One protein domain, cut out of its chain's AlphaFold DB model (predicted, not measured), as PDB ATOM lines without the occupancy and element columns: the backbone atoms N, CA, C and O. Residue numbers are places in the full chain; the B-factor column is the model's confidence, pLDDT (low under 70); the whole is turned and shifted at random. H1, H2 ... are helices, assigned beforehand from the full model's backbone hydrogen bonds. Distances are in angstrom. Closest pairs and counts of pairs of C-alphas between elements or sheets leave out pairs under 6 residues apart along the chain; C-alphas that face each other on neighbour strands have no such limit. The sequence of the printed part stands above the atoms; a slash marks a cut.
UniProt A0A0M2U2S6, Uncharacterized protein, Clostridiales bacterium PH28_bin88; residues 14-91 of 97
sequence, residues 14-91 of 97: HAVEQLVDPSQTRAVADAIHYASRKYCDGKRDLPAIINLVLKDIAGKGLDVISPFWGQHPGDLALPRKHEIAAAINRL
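Overview. This is residues 14 to 91 of the 97 residues of an uncharacterized protein of Clostridiales bacterium PH28_bin88 (UniProt A0A0M2U2S6). Helix H2 runs through the middle of a compact body; H3 and H5 cross it, short H4 packs on it, and a loop, residues 66 to 80, joins H4 to H5. The printed part has 78 residues with five named helices, H1 to H5, and is all helix. The radius of gyration of the C-alphas is 11.8 A, the spans 35 by 28 by 19 A.

Along the chain. H2, residues 24 to 38, measures 22.0 A from C-alpha 24 at (-47.487, 17.973, 15.761). H3 is residues 46 to 60, 21.2 A; H5, residues 81 to 89, 12.3 A, ends at (-57.766, 11.855, 3.386). H1 is residues 14 to 17, H4 62 to 65.

Arrangement. H2 touches H3, about perpendicular at 75 degrees; closest C-alphas Ala 35 and Val 53, 6.3 A. H2 touches H5, also at 75 degrees; Val 28 and Ile 84, 5.6 A. H1 and H4 are apart. Every O i to N i+4 pair is within hydrogen-bond range in H3 and H5, 10 of 11 in H2.

Size, cuts and confidence. The printed part has no cut. The H4 to H5 link is long. Residues 14 to 25, 67 to 77 and 90 to 91 have pLDDT under 70.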
ATOM      1  N   HIS A  14     -56.109  25.186   1.799       55.69
ATOM      2  CA  HIS A  14     -56.603  26.062   2.858       55.69
ATOM      3  C   HIS A  14     -57.365  25.273   3.936       55.69
ATOM      4  O   HIS A  14     -57.294  25.568   5.129       55.69
ATOM      5  N   ALA A  15     -58.008  24.174   3.534       56.09
ATOM      6  CA  ALA A  15     -58.631  23.225   4.448       56.09
ATOM      7  C   ALA A  15     -57.620  22.482   5.348       56.09
ATOM      8  O   ALA A  15     -58.001  22.038   6.427       56.09
ATOM      9  N   VAL A  16     -56.343  22.350   4.949       55.47
ATOM     10  CA  VAL A  16     -55.292  21.779   5.816       55.47
ATOM     11  C   VAL A  16     -55.000  22.741   6.959       55.47
ATOM     12  O   VAL A  16     -54.979  22.323   8.109       55.47
ATOM     13  N   GLU A  17     -54.818  24.027   6.655       54.47
ATOM     14  CA  GLU A  17     -54.465  25.071   7.629       54.47
ATOM     15  C   GLU A  17     -55.528  25.222   8.729       54.47
ATOM     16  O   GLU A  17     -55.200  25.477   9.886       54.47
ATOM     17  N   GLN A  18     -56.801  25.002   8.387       53.41
ATOM     18  CA  GLN A  18     -57.942  25.120   9.302       53.41
ATOM     19  C   GLN A  18     -58.148  23.906  10.235       53.41
ATOM     20  O   GLN A  18     -58.958  23.984  11.157       53.41
ATOM     21  N   LEU A  19     -57.449  22.782  10.022       55.75
ATOM     22  CA  LEU A  19     -57.657  21.516  10.753       55.75
ATOM     23  C   LEU A  19     -56.597  21.225  11.844       55.75
ATOM     24  O   LEU A  19     -56.556  20.112  12.372       55.75
ATOM     25  N   VAL A  20     -55.718  22.179  12.168       54.56
ATOM     26  CA  VAL A  20     -54.397  21.910  12.774       54.56
ATOM     27  C   VAL A  20     -54.218  22.563  14.159       54.56
ATOM     28  O   VAL A  20     -54.231  23.783  14.281       54.56
ATOM     29  N   ASP A  21     -53.979  21.742  15.194       51.81
ATOM     30  CA  ASP A  21     -53.582  22.131  16.571       51.81
ATOM     31  C   ASP A  21     -52.027  22.257  16.701       51.81
ATOM     32  O   ASP A  21     -51.313  21.603  15.926       51.81
ATOM     33  N   PRO A  22     -51.455  23.078  17.617       53.25
ATOM     34  CA  PRO A  22     -50.227  23.847  17.356       53.25
ATOM     35  C   PRO A  22     -48.855  23.166  17.186       53.25
ATOM     36  O   PRO A  22     -47.971  23.850  16.672       53.25
ATOM     37  N   SER A  23     -48.597  21.914  17.593       53.94
ATOM     38  CA  SER A  23     -47.210  21.375  17.571       53.94
ATOM     39  C   SER A  23     -46.971  20.233  16.577       53.94
ATOM     40  O   SER A  23     -46.167  20.382  15.660       53.94
ATOM     41  N   GLN A  24     -47.686  19.108  16.683       58.75
ATOM     42  CA  GLN A  24     -47.487  17.973  15.761       58.75
ATOM     43  C   GLN A  24     -48.143  18.167  14.397       58.75
ATOM     44  O   GLN A  24     -47.695  17.618  13.391       58.75
ATOM     45  N   THR A  25     -49.191  18.979  14.343       66.06
ATOM     46  CA  THR A  25     -49.986  19.119  13.130       66.06
ATOM     47  C   THR A  25     -49.330  20.072  12.119       66.06
ATOM     48  O   THR A  25     -49.592  19.966  10.921       66.06
ATOM     49  N   ARG A  26     -48.394  20.931  12.562       74.50
ATOM     50  CA  ARG A  26     -47.630  21.837  11.685       74.50
ATOM     51  C   ARG A  26     -46.696  21.083  10.742       74.50
ATOM     52  O   ARG A  26     -46.741  21.325   9.546       74.50
ATOM     53  N   ALA A  27     -45.941  20.104  11.246       79.25
ATOM     54  CA  ALA A  27     -45.052  19.295  10.407       79.25
ATOM     55  C   ALA A  27     -45.825  18.512   9.329       79.25
ATOM     56  O   ALA A  27     -45.333  18.306   8.222       79.25
ATOM     57  N   VAL A  28     -47.057  18.096   9.633       80.75
ATOM     58  CA  VAL A  28     -47.945  17.452   8.657       80.75
ATOM     59  C   VAL A  28     -48.429  18.455   7.606       80.75
ATOM     60  O   VAL A  28     -48.391  18.139   6.419       80.75
ATOM     61  N   ALA A  29     -48.840  19.659   8.012       77.12
ATOM     62  CA  ALA A  29     -49.257  20.712   7.085       77.12
ATOM     63  C   ALA A  29     -48.113  21.139   6.149       77.12
ATOM     64  O   ALA A  29     -48.287  21.162   4.930       77.12
ATOM     65  N   ASP A  30     -46.926  21.355   6.711       82.69
ATOM     66  CA  ASP A  30     -45.698  21.681   5.990       82.69
ATOM     67  C   ASP A  30     -45.318  20.567   5.001       82.69
ATOM     68  O   ASP A  30     -45.007  20.830   3.838       82.69
ATOM     69  N   ALA A  31     -45.434  19.297   5.406       85.94
ATOM     70  CA  ALA A  31     -45.198  18.153   4.527       85.94
ATOM     71  C   ALA A  31     -46.188  18.089   3.348       85.94
ATOM     72  O   ALA A  31     -45.790  17.756   2.229       85.94
ATOM     73  N   ILE A  32     -47.466  18.414   3.572       81.88
ATOM     74  CA  ILE A  32     -48.492  18.447   2.516       81.88
ATOM     75  C   ILE A  32     -48.256  19.629   1.569       81.88
ATOM     76  O   ILE A  32     -48.329  19.462   0.350       81.88
ATOM     77  N   HIS A  33     -47.927  20.806   2.104       81.69
ATOM     78  CA  HIS A  33     -47.591  21.977   1.299       81.69
ATOM     79  C   HIS A  33     -46.342  21.724   0.443       81.69
ATOM     80  O   HIS A  33     -46.324  21.990  -0.758       81.69
ATOM     81  N   TYR A  34     -45.310  21.120   1.029       86.50
ATOM     82  CA  TYR A  34     -44.115  20.709   0.304       86.50
ATOM     83  C   TYR A  34     -44.427  19.704  -0.815       86.50
ATOM     84  O   TYR A  34     -43.936  19.841  -1.941       86.50
ATOM     85  N   ALA A  35     -45.271  18.704  -0.527       86.25
ATOM     86  CA  ALA A  35     -45.708  17.711  -1.504       86.25
ATOM     87  C   ALA A  35     -46.404  18.349  -2.710       86.25
ATOM     88  O   ALA A  35     -46.068  18.016  -3.850       86.25
ATOM     89  N   SER A  36     -47.338  19.274  -2.467       81.38
ATOM     90  CA  SER A  36     -48.128  19.905  -3.528       81.38
ATOM     91  C   SER A  36     -47.259  20.699  -4.497       81.38
ATOM     92  O   SER A  36     -47.451  20.619  -5.707       81.38
ATOM     93  N   ARG A  37     -46.245  21.403  -3.983       82.94
ATOM     94  CA  ARG A  37     -45.361  22.251  -4.793       82.94
ATOM     95  C   ARG A  37     -44.343  21.456  -5.601       82.94
ATOM     96  O   ARG A  37     -43.873  21.951  -6.622       82.94
ATOM     97  N   LYS A  38     -43.969  20.256  -5.145       86.19
ATOM     98  CA  LYS A  38     -42.821  19.520  -5.695       86.19
ATOM     99  C   LYS A  38     -43.163  18.208  -6.397       86.19
ATOM    100  O   LYS A  38     -42.442  17.816  -7.313       86.19
ATOM    101  N   TYR A  39     -44.209  17.511  -5.960       85.94
ATOM    102  CA  TYR A  39     -44.469  16.129  -6.378       85.94
ATOM    103  C   TYR A  39     -45.883  15.882  -6.913       85.94
ATOM    104  O   TYR A  39     -46.078  14.863  -7.577       85.94
ATOM    105  N   CYS A  40     -46.839  16.789  -6.684       81.62
ATOM    106  CA  CYS A  40     -48.179  16.722  -7.273       81.62
ATOM    107  C   CYS A  40     -48.167  17.181  -8.742       81.62
ATOM    108  O   CYS A  40     -48.634  18.262  -9.077       81.62
ATOM    109  N   ASP A  41     -47.612  16.350  -9.625       79.38
ATOM    110  CA  ASP A  41     -47.483  16.613 -11.067       79.38
ATOM    111  C   ASP A  41     -48.501  15.849 -11.934       79.38
ATOM    112  O   ASP A  41     -48.362  15.795 -13.157       79.38
ATOM    113  N   GLY A  42     -49.491  15.207 -11.306       78.00
ATOM    114  CA  GLY A  42     -50.495  14.371 -11.973       78.00
ATOM    115  C   GLY A  42     -49.964  13.038 -12.515       78.00
ATOM    116  O   GLY A  42     -50.701  12.328 -13.193       78.00
ATOM    117  N   LYS A  43     -48.699  12.677 -12.248       80.25
ATOM    118  CA  LYS A  43     -48.077  11.434 -12.751       80.25
ATOM    119  C   LYS A  43     -47.834  10.389 -11.669       80.25
ATOM    120  O   LYS A  43     -47.513   9.247 -11.989       80.25
ATOM    121  N   ARG A  44     -47.909  10.782 -10.397       80.38
ATOM    122  CA  ARG A  44     -47.598   9.931  -9.242       80.38
ATOM    123  C   ARG A  44     -48.832   9.726  -8.382       80.38
ATOM    124  O   ARG A  44     -49.608  10.655  -8.183       80.38
ATOM    125  N   ASP A  45     -48.959   8.520  -7.841       82.38
ATOM    126  CA  ASP A  45     -49.967   8.234  -6.833       82.38
ATOM    127  C   ASP A  45     -49.593   8.852  -5.474       82.38
ATOM    128  O   ASP A  45     -48.446   9.233  -5.200       82.38
ATOM    129  N   LEU A  46     -50.596   8.969  -4.606       79.25
ATOM    130  CA  LEU A  46     -50.432   9.563  -3.286       79.25
ATOM    131  C   LEU A  46     -49.362   8.845  -2.424       79.25
ATOM    132  O   LEU A  46     -48.530   9.531  -1.822       79.25
ATOM    133  N   PRO A  47     -49.296   7.497  -2.368       85.69
ATOM    134  CA  PRO A  47     -48.231   6.797  -1.652       85.69
ATOM    135  C   PRO A  47     -46.818   7.136  -2.144       85.69
ATOM    136  O   PRO A  47     -45.919   7.293  -1.310       85.69
ATOM    137  N   ALA A  48     -46.605   7.261  -3.458       86.94
ATOM    138  CA  ALA A  48     -45.316   7.645  -4.026       86.94
ATOM    139  C   ALA A  48     -44.938   9.077  -3.636       86.94
ATOM    140  O   ALA A  48     -43.798   9.314  -3.234       86.94
ATOM    141  N   ILE A  49     -45.894  10.009  -3.686       87.69
ATOM    142  CA  ILE A  49     -45.693  11.401  -3.265       87.69
ATOM    143  C   ILE A  49     -45.271  11.465  -1.791       87.69
ATOM    144  O   ILE A  49     -44.240  12.061  -1.476       87.69
ATOM    145  N   ILE A  50     -45.991  10.789  -0.890       87.81
ATOM    146  CA  ILE A  50     -45.667  10.782   0.549       87.81
ATOM    147  C   ILE A  50     -44.278  10.175   0.800       87.81
ATOM    148  O   ILE A  50     -43.501  10.701   1.598       87.81
ATOM    149  N   ASN A  51     -43.929   9.087   0.107       91.06
ATOM    150  CA  ASN A  51     -42.607   8.474   0.235       91.06
ATOM    151  C   ASN A  51     -41.480   9.426  -0.211       91.06
ATOM    152  O   ASN A  51     -40.414   9.428   0.403       91.06
ATOM    153  N   LEU A  52     -41.697  10.233  -1.255       92.69
ATOM    154  CA  LEU A  52     -40.716  11.220  -1.720       92.69
ATOM    155  C   LEU A  52     -40.499  12.336  -0.694       92.69
ATOM    156  O   LEU A  52     -39.353  12.697  -0.441       92.69
ATOM    157  N   VAL A  53     -41.565  12.821  -0.049       91.12
ATOM    158  CA  VAL A  53     -41.448  13.793   1.052       91.12
ATOM    159  C   VAL A  53     -40.629  13.221   2.206       91.12
ATOM    160  O   VAL A  53     -39.670  13.845   2.651       91.12
ATOM    161  N   LEU A  54     -40.951  12.004   2.657       90.50
ATOM    162  CA  LEU A  54     -40.220  11.356   3.749       90.50
ATOM    163  C   LEU A  54     -38.753  11.099   3.390       90.50
ATOM    164  O   LEU A  54     -37.882  11.231   4.246       90.50
ATOM    165  N   LYS A  55     -38.462  10.769   2.125       93.69
ATOM    166  CA  LYS A  55     -37.090  10.612   1.630       93.69
ATOM    167  C   LYS A  55     -36.317  11.931   1.675       93.69
ATOM    168  O   LYS A  55     -35.153  11.932   2.070       93.69
ATOM    169  N   ASP A  56     -36.951  13.037   1.296       93.12
ATOM    170  CA  ASP A  56     -36.331  14.358   1.362       93.12
ATOM    171  C   ASP A  56     -36.077  14.783   2.814       93.12
ATOM    172  O   ASP A  56     -34.975  15.243   3.108       93.12
ATOM    173  N   ILE A  57     -37.021  14.536   3.731       89.81
ATOM    174  CA  ILE A  57     -36.830  14.787   5.169       89.81
ATOM    175  C   ILE A  57     -35.691  13.929   5.735       89.81
ATOM    176  O   ILE A  57     -34.833  14.432   6.456       89.81
ATOM    177  N   ALA A  58     -35.630  12.643   5.379       87.62
ATOM    178  CA  ALA A  58     -34.572  11.748   5.844       87.62
ATOM    179  C   ALA A  58     -33.176  12.171   5.355       87.62
ATOM    180  O   ALA A  58     -32.194  11.984   6.068       87.62
ATOM    181  N   GLY A  59     -33.077  12.731   4.145       88.81
ATOM    182  CA  GLY A  59     -31.802  13.151   3.560       88.81
ATOM    183  C   GLY A  59     -31.360  14.569   3.926       88.81
ATOM    184  O   GLY A  59     -30.164  14.846   3.907       88.81
ATOM    185  N   LYS A  60     -32.300  15.477   4.212       86.62
ATOM    186  CA  LYS A  60     -32.036  16.923   4.364       86.62
ATOM    187  C   LYS A  60     -32.433  17.482   5.729       86.62
ATOM    188  O   LYS A  60     -32.202  18.659   5.983       86.62
ATOM    189  N   GLY A  61     -33.006  16.652   6.597       86.69
ATOM    190  CA  GLY A  61     -33.579  17.080   7.866       86.69
ATOM    191  C   GLY A  61     -34.999  17.624   7.713       86.69
ATOM    192  O   GLY A  61     -35.509  17.830   6.610       86.69
ATOM    193  N   LEU A  62     -35.649  17.847   8.854       82.94
ATOM    194  CA  LEU A  62     -37.044  18.286   8.928       82.94
ATOM    195  C   LEU A  62     -37.246  19.726   8.433       82.94
ATOM    196  O   LEU A  62     -38.327  20.068   7.970       82.94
ATOM    197  N   ASP A  63     -36.190  20.537   8.418       84.12
ATOM    198  CA  ASP A  63     -36.237  21.913   7.917       84.12
ATOM    199  C   ASP A  63     -36.572  22.000   6.422       84.12
ATOM    200  O   ASP A  63     -37.033  23.039   5.959       84.12
ATOM    201  N   VAL A  64     -36.408  20.912   5.654       87.44
ATOM    202  CA  VAL A  64     -36.713  20.894   4.213       87.44
ATOM    203  C   VAL A  64     -38.184  21.174   3.901       87.44
ATOM    204  O   VAL A  64     -38.489  21.656   2.810       87.44
ATOM    205  N   ILE A  65     -39.084  20.851   4.833       83.62
ATOM    206  CA  ILE A  65     -40.519  21.105   4.686       83.62
ATOM    207  C   ILE A  65     -40.946  22.424   5.340       83.62
ATOM    208  O   ILE A  65     -42.035  22.904   5.043       83.62
ATOM    209  N   SER A  66     -40.100  23.031   6.178       78.44
ATOM    210  CA  SER A  66     -40.431  24.268   6.885       78.44
ATOM    211  C   SER A  66     -40.415  25.472   5.931       78.44
ATOM    212  O   SER A  66     -39.393  25.726   5.283       78.44
ATOM    213  N   PRO A  67     -41.490  26.278   5.871       65.06
ATOM    214  CA  PRO A  67     -41.487  27.542   5.135       65.06
ATOM    215  C   PRO A  67     -40.637  28.631   5.822       65.06
ATOM    216  O   PRO A  67     -40.341  29.652   5.204       65.06
ATOM    217  N   PHE A  68     -40.207  28.418   7.073       61.53
ATOM    218  CA  PHE A  68     -39.450  29.373   7.893       61.53
ATOM    219  C   PHE A  68     -37.956  29.022   7.994       61.53
ATOM    220  O   PHE A  68     -37.364  29.093   9.071       61.53
ATOM    221  N   TRP A  69     -37.337  28.624   6.880       52.91
ATOM    222  CA  TRP A  69     -35.917  28.251   6.817       52.91
ATOM    223  C   TRP A  69     -35.012  29.265   7.551       52.91
ATOM    224  O   TRP A  69     -34.895  30.419   7.140       52.91
ATOM    225  N   GLY A  70     -34.364  28.835   8.642       51.62
ATOM    226  CA  GLY A  70     -33.448  29.664   9.441       51.62
ATOM    227  C   GLY A  70     -34.067  30.434  10.620       51.62
ATOM    228  O   GLY A  70     -33.334  31.127  11.323       51.62
ATOM    229  N   GLN A  71     -35.371  30.307  10.882       49.25
ATOM    230  CA  GLN A  71     -36.014  30.781  12.115       49.25
ATOM    231  C   GLN A  71     -36.475  29.583  12.952       49.25
ATOM    232  O   GLN A  71     -36.934  28.594  12.391       49.25
ATOM    233  N   HIS A  72     -36.309  29.654  14.281       47.16
ATOM    234  CA  HIS A  72     -36.590  28.558  15.219       47.16
ATOM    235  C   HIS A  72     -37.928  27.869  14.894       47.16
ATOM    236  O   HIS A  72     -38.976  28.462  15.159       47.16
ATOM    237  N   PRO A  73     -37.926  26.629  14.369       53.34
ATOM    238  CA  PRO A  73     -39.150  26.005  13.858       53.34
ATOM    239  C   PRO A  73     -40.192  25.673  14.945       53.34
ATOM    240  O   PRO A  73     -41.294  25.216  14.639       53.34
ATOM    241  N   GLY A  74     -39.861  25.880  16.227       55.91
ATOM    242  CA  GLY A  74     -40.498  25.159  17.327       55.91
ATOM    243  C   GLY A  74     -40.217  23.656  17.213       55.91
ATOM    244  O   GLY A  74     -39.543  23.221  16.280       55.91
ATOM    245  N   ASP A  75     -40.709  22.858  18.161       53.94
ATOM    246  CA  ASP A  75     -40.555  21.397  18.151       53.94
ATOM    247  C   ASP A  75     -41.340  20.762  16.987       53.94
ATOM    248  O   ASP A  75     -42.422  20.198  17.163       53.94
ATOM    249  N   LEU A  76     -40.808  20.857  15.767       59.81
ATOM    250  CA  LEU A  76     -41.256  20.031  14.658       59.81
ATOM    251  C   LEU A  76     -40.803  18.594  14.950       59.81
ATOM    252  O   LEU A  76     -39.613  18.297  15.054       59.81
ATOM    253  N   ALA A  77     -41.768  17.691  15.091       68.69
ATOM    254  CA  ALA A  77     -41.520  16.256  15.152       68.69
ATOM    255  C   ALA A  77     -41.680  15.650  13.754       68.69
ATOM    256  O   ALA A  77     -42.542  16.075  12.987       68.69
ATOM    257  N   LEU A  78     -40.869  14.638  13.429       77.94
ATOM    258  CA  LEU A  78     -40.974  13.908  12.164       77.94
ATOM    259  C   LEU A  78     -42.387  13.302  12.017       77.94
ATOM    260  O   LEU A  78     -42.729  12.408  12.797       77.94
ATOM    261  N   PRO A  79     -43.188  13.727  11.022       77.44
ATOM    262  CA  PRO A  79     -44.521  13.180  10.826       77.44
ATOM    263  C   PRO A  79     -44.441  11.752  10.278       77.44
ATOM    264  O   PRO A  79     -43.645  11.431   9.391       77.44
ATOM    265  N   ARG A  80     -45.300  10.868  10.785       81.56
ATOM    266  CA  ARG A  80     -45.421   9.495  10.292       81.56
ATOM    267  C   ARG A  80     -46.178   9.486   8.971       81.56
ATOM    268  O   ARG A  80     -47.130  10.232   8.761       81.56
ATOM    269  N   LYS A  81     -45.853   8.514   8.118       83.62
ATOM    270  CA  LYS A  81     -46.550   8.276   6.842       83.62
ATOM    271  C   LYS A  81     -48.081   8.270   6.973       83.62
ATOM    272  O   LYS A  81     -48.769   8.880   6.160       83.62
ATOM    273  N   HIS A  82     -48.610   7.585   7.989       79.00
ATOM    274  CA  HIS A  82     -50.054   7.472   8.212       79.00
ATOM    275  C   HIS A  82     -50.693   8.789   8.666       79.00
ATOM    276  O   HIS A  82     -51.857   9.010   8.365       79.00
ATOM    277  N   GLU A  83     -49.950   9.666   9.344       79.62
ATOM    278  CA  GLU A  83     -50.442  10.981   9.772       79.62
ATOM    279  C   GLU A  83     -50.604  11.902   8.560       79.62
ATOM    280  O   GLU A  83     -51.652  12.523   8.396       79.62
ATOM    281  N   ILE A  84     -49.625  11.887   7.647       79.88
ATOM    282  CA  ILE A  84     -49.698  12.604   6.366       79.88
ATOM    283  C   ILE A  84     -50.868  12.072   5.528       79.88
ATOM    284  O   ILE A  84     -51.697  12.844   5.054       79.88
ATOM    285  N   ALA A  85     -50.987  10.749   5.389       80.12
ATOM    286  CA  ALA A  85     -52.085  10.138   4.641       80.12
ATOM    287  C   ALA A  85     -53.460  10.440   5.263       80.12
ATOM    288  O   ALA A  85     -54.403  10.754   4.545       80.12
ATOM    289  N   ALA A  86     -53.584  10.376   6.592       75.06
ATOM    290  CA  ALA A  86     -54.828  10.670   7.295       75.06
ATOM    291  C   ALA A  86     -55.235  12.144   7.168       75.06
ATOM    292  O   ALA A  86     -56.421  12.425   7.018       75.06
ATOM    293  N   ALA A  87     -54.276  13.073   7.198       76.75
ATOM    294  CA  ALA A  87     -54.538  14.490   6.970       76.75
ATOM    295  C   ALA A  87     -55.000  14.753   5.530       76.75
ATOM    296  O   ALA A  87     -56.006  15.425   5.330       76.75
ATOM    297  N   ILE A  88     -54.349  14.137   4.540       74.06
ATOM    298  CA  ILE A  88     -54.739  14.244   3.128       74.06
ATOM    299  C   ILE A  88     -56.131  13.639   2.886       74.06
ATOM    300  O   ILE A  88     -56.969  14.271   2.255       74.06
ATOM    301  N   ASN A  89     -56.437  12.477   3.470       72.69
ATOM    302  CA  ASN A  89     -57.766  11.855   3.386       72.69
ATOM    303  C   ASN A  89     -58.876  12.676   4.071       72.69
ATOM    304  O   ASN A  89     -60.057  12.443   3.821       72.69
ATOM    305  N   ARG A  90     -58.523  13.615   4.959       67.56
ATOM    306  CA  ARG A  90     -59.470  14.547   5.594       67.56
ATOM    307  C   ARG A  90     -59.695  15.819   4.775       67.56
ATOM    308  O   ARG A  90     -60.627  16.562   5.086       67.56
ATOM    309  N   LEU A  91     -58.913  16.048   3.718       66.62
ATOM    310  CA  LEU A  91     -59.155  17.121   2.760       66.62
ATOM    311  C   LEU A  91     -60.323  16.734   1.868       66.62
ATOM    312  O   LEU A  91     -60.188  16.008   0.890       66.62
TER     313      LEU A  91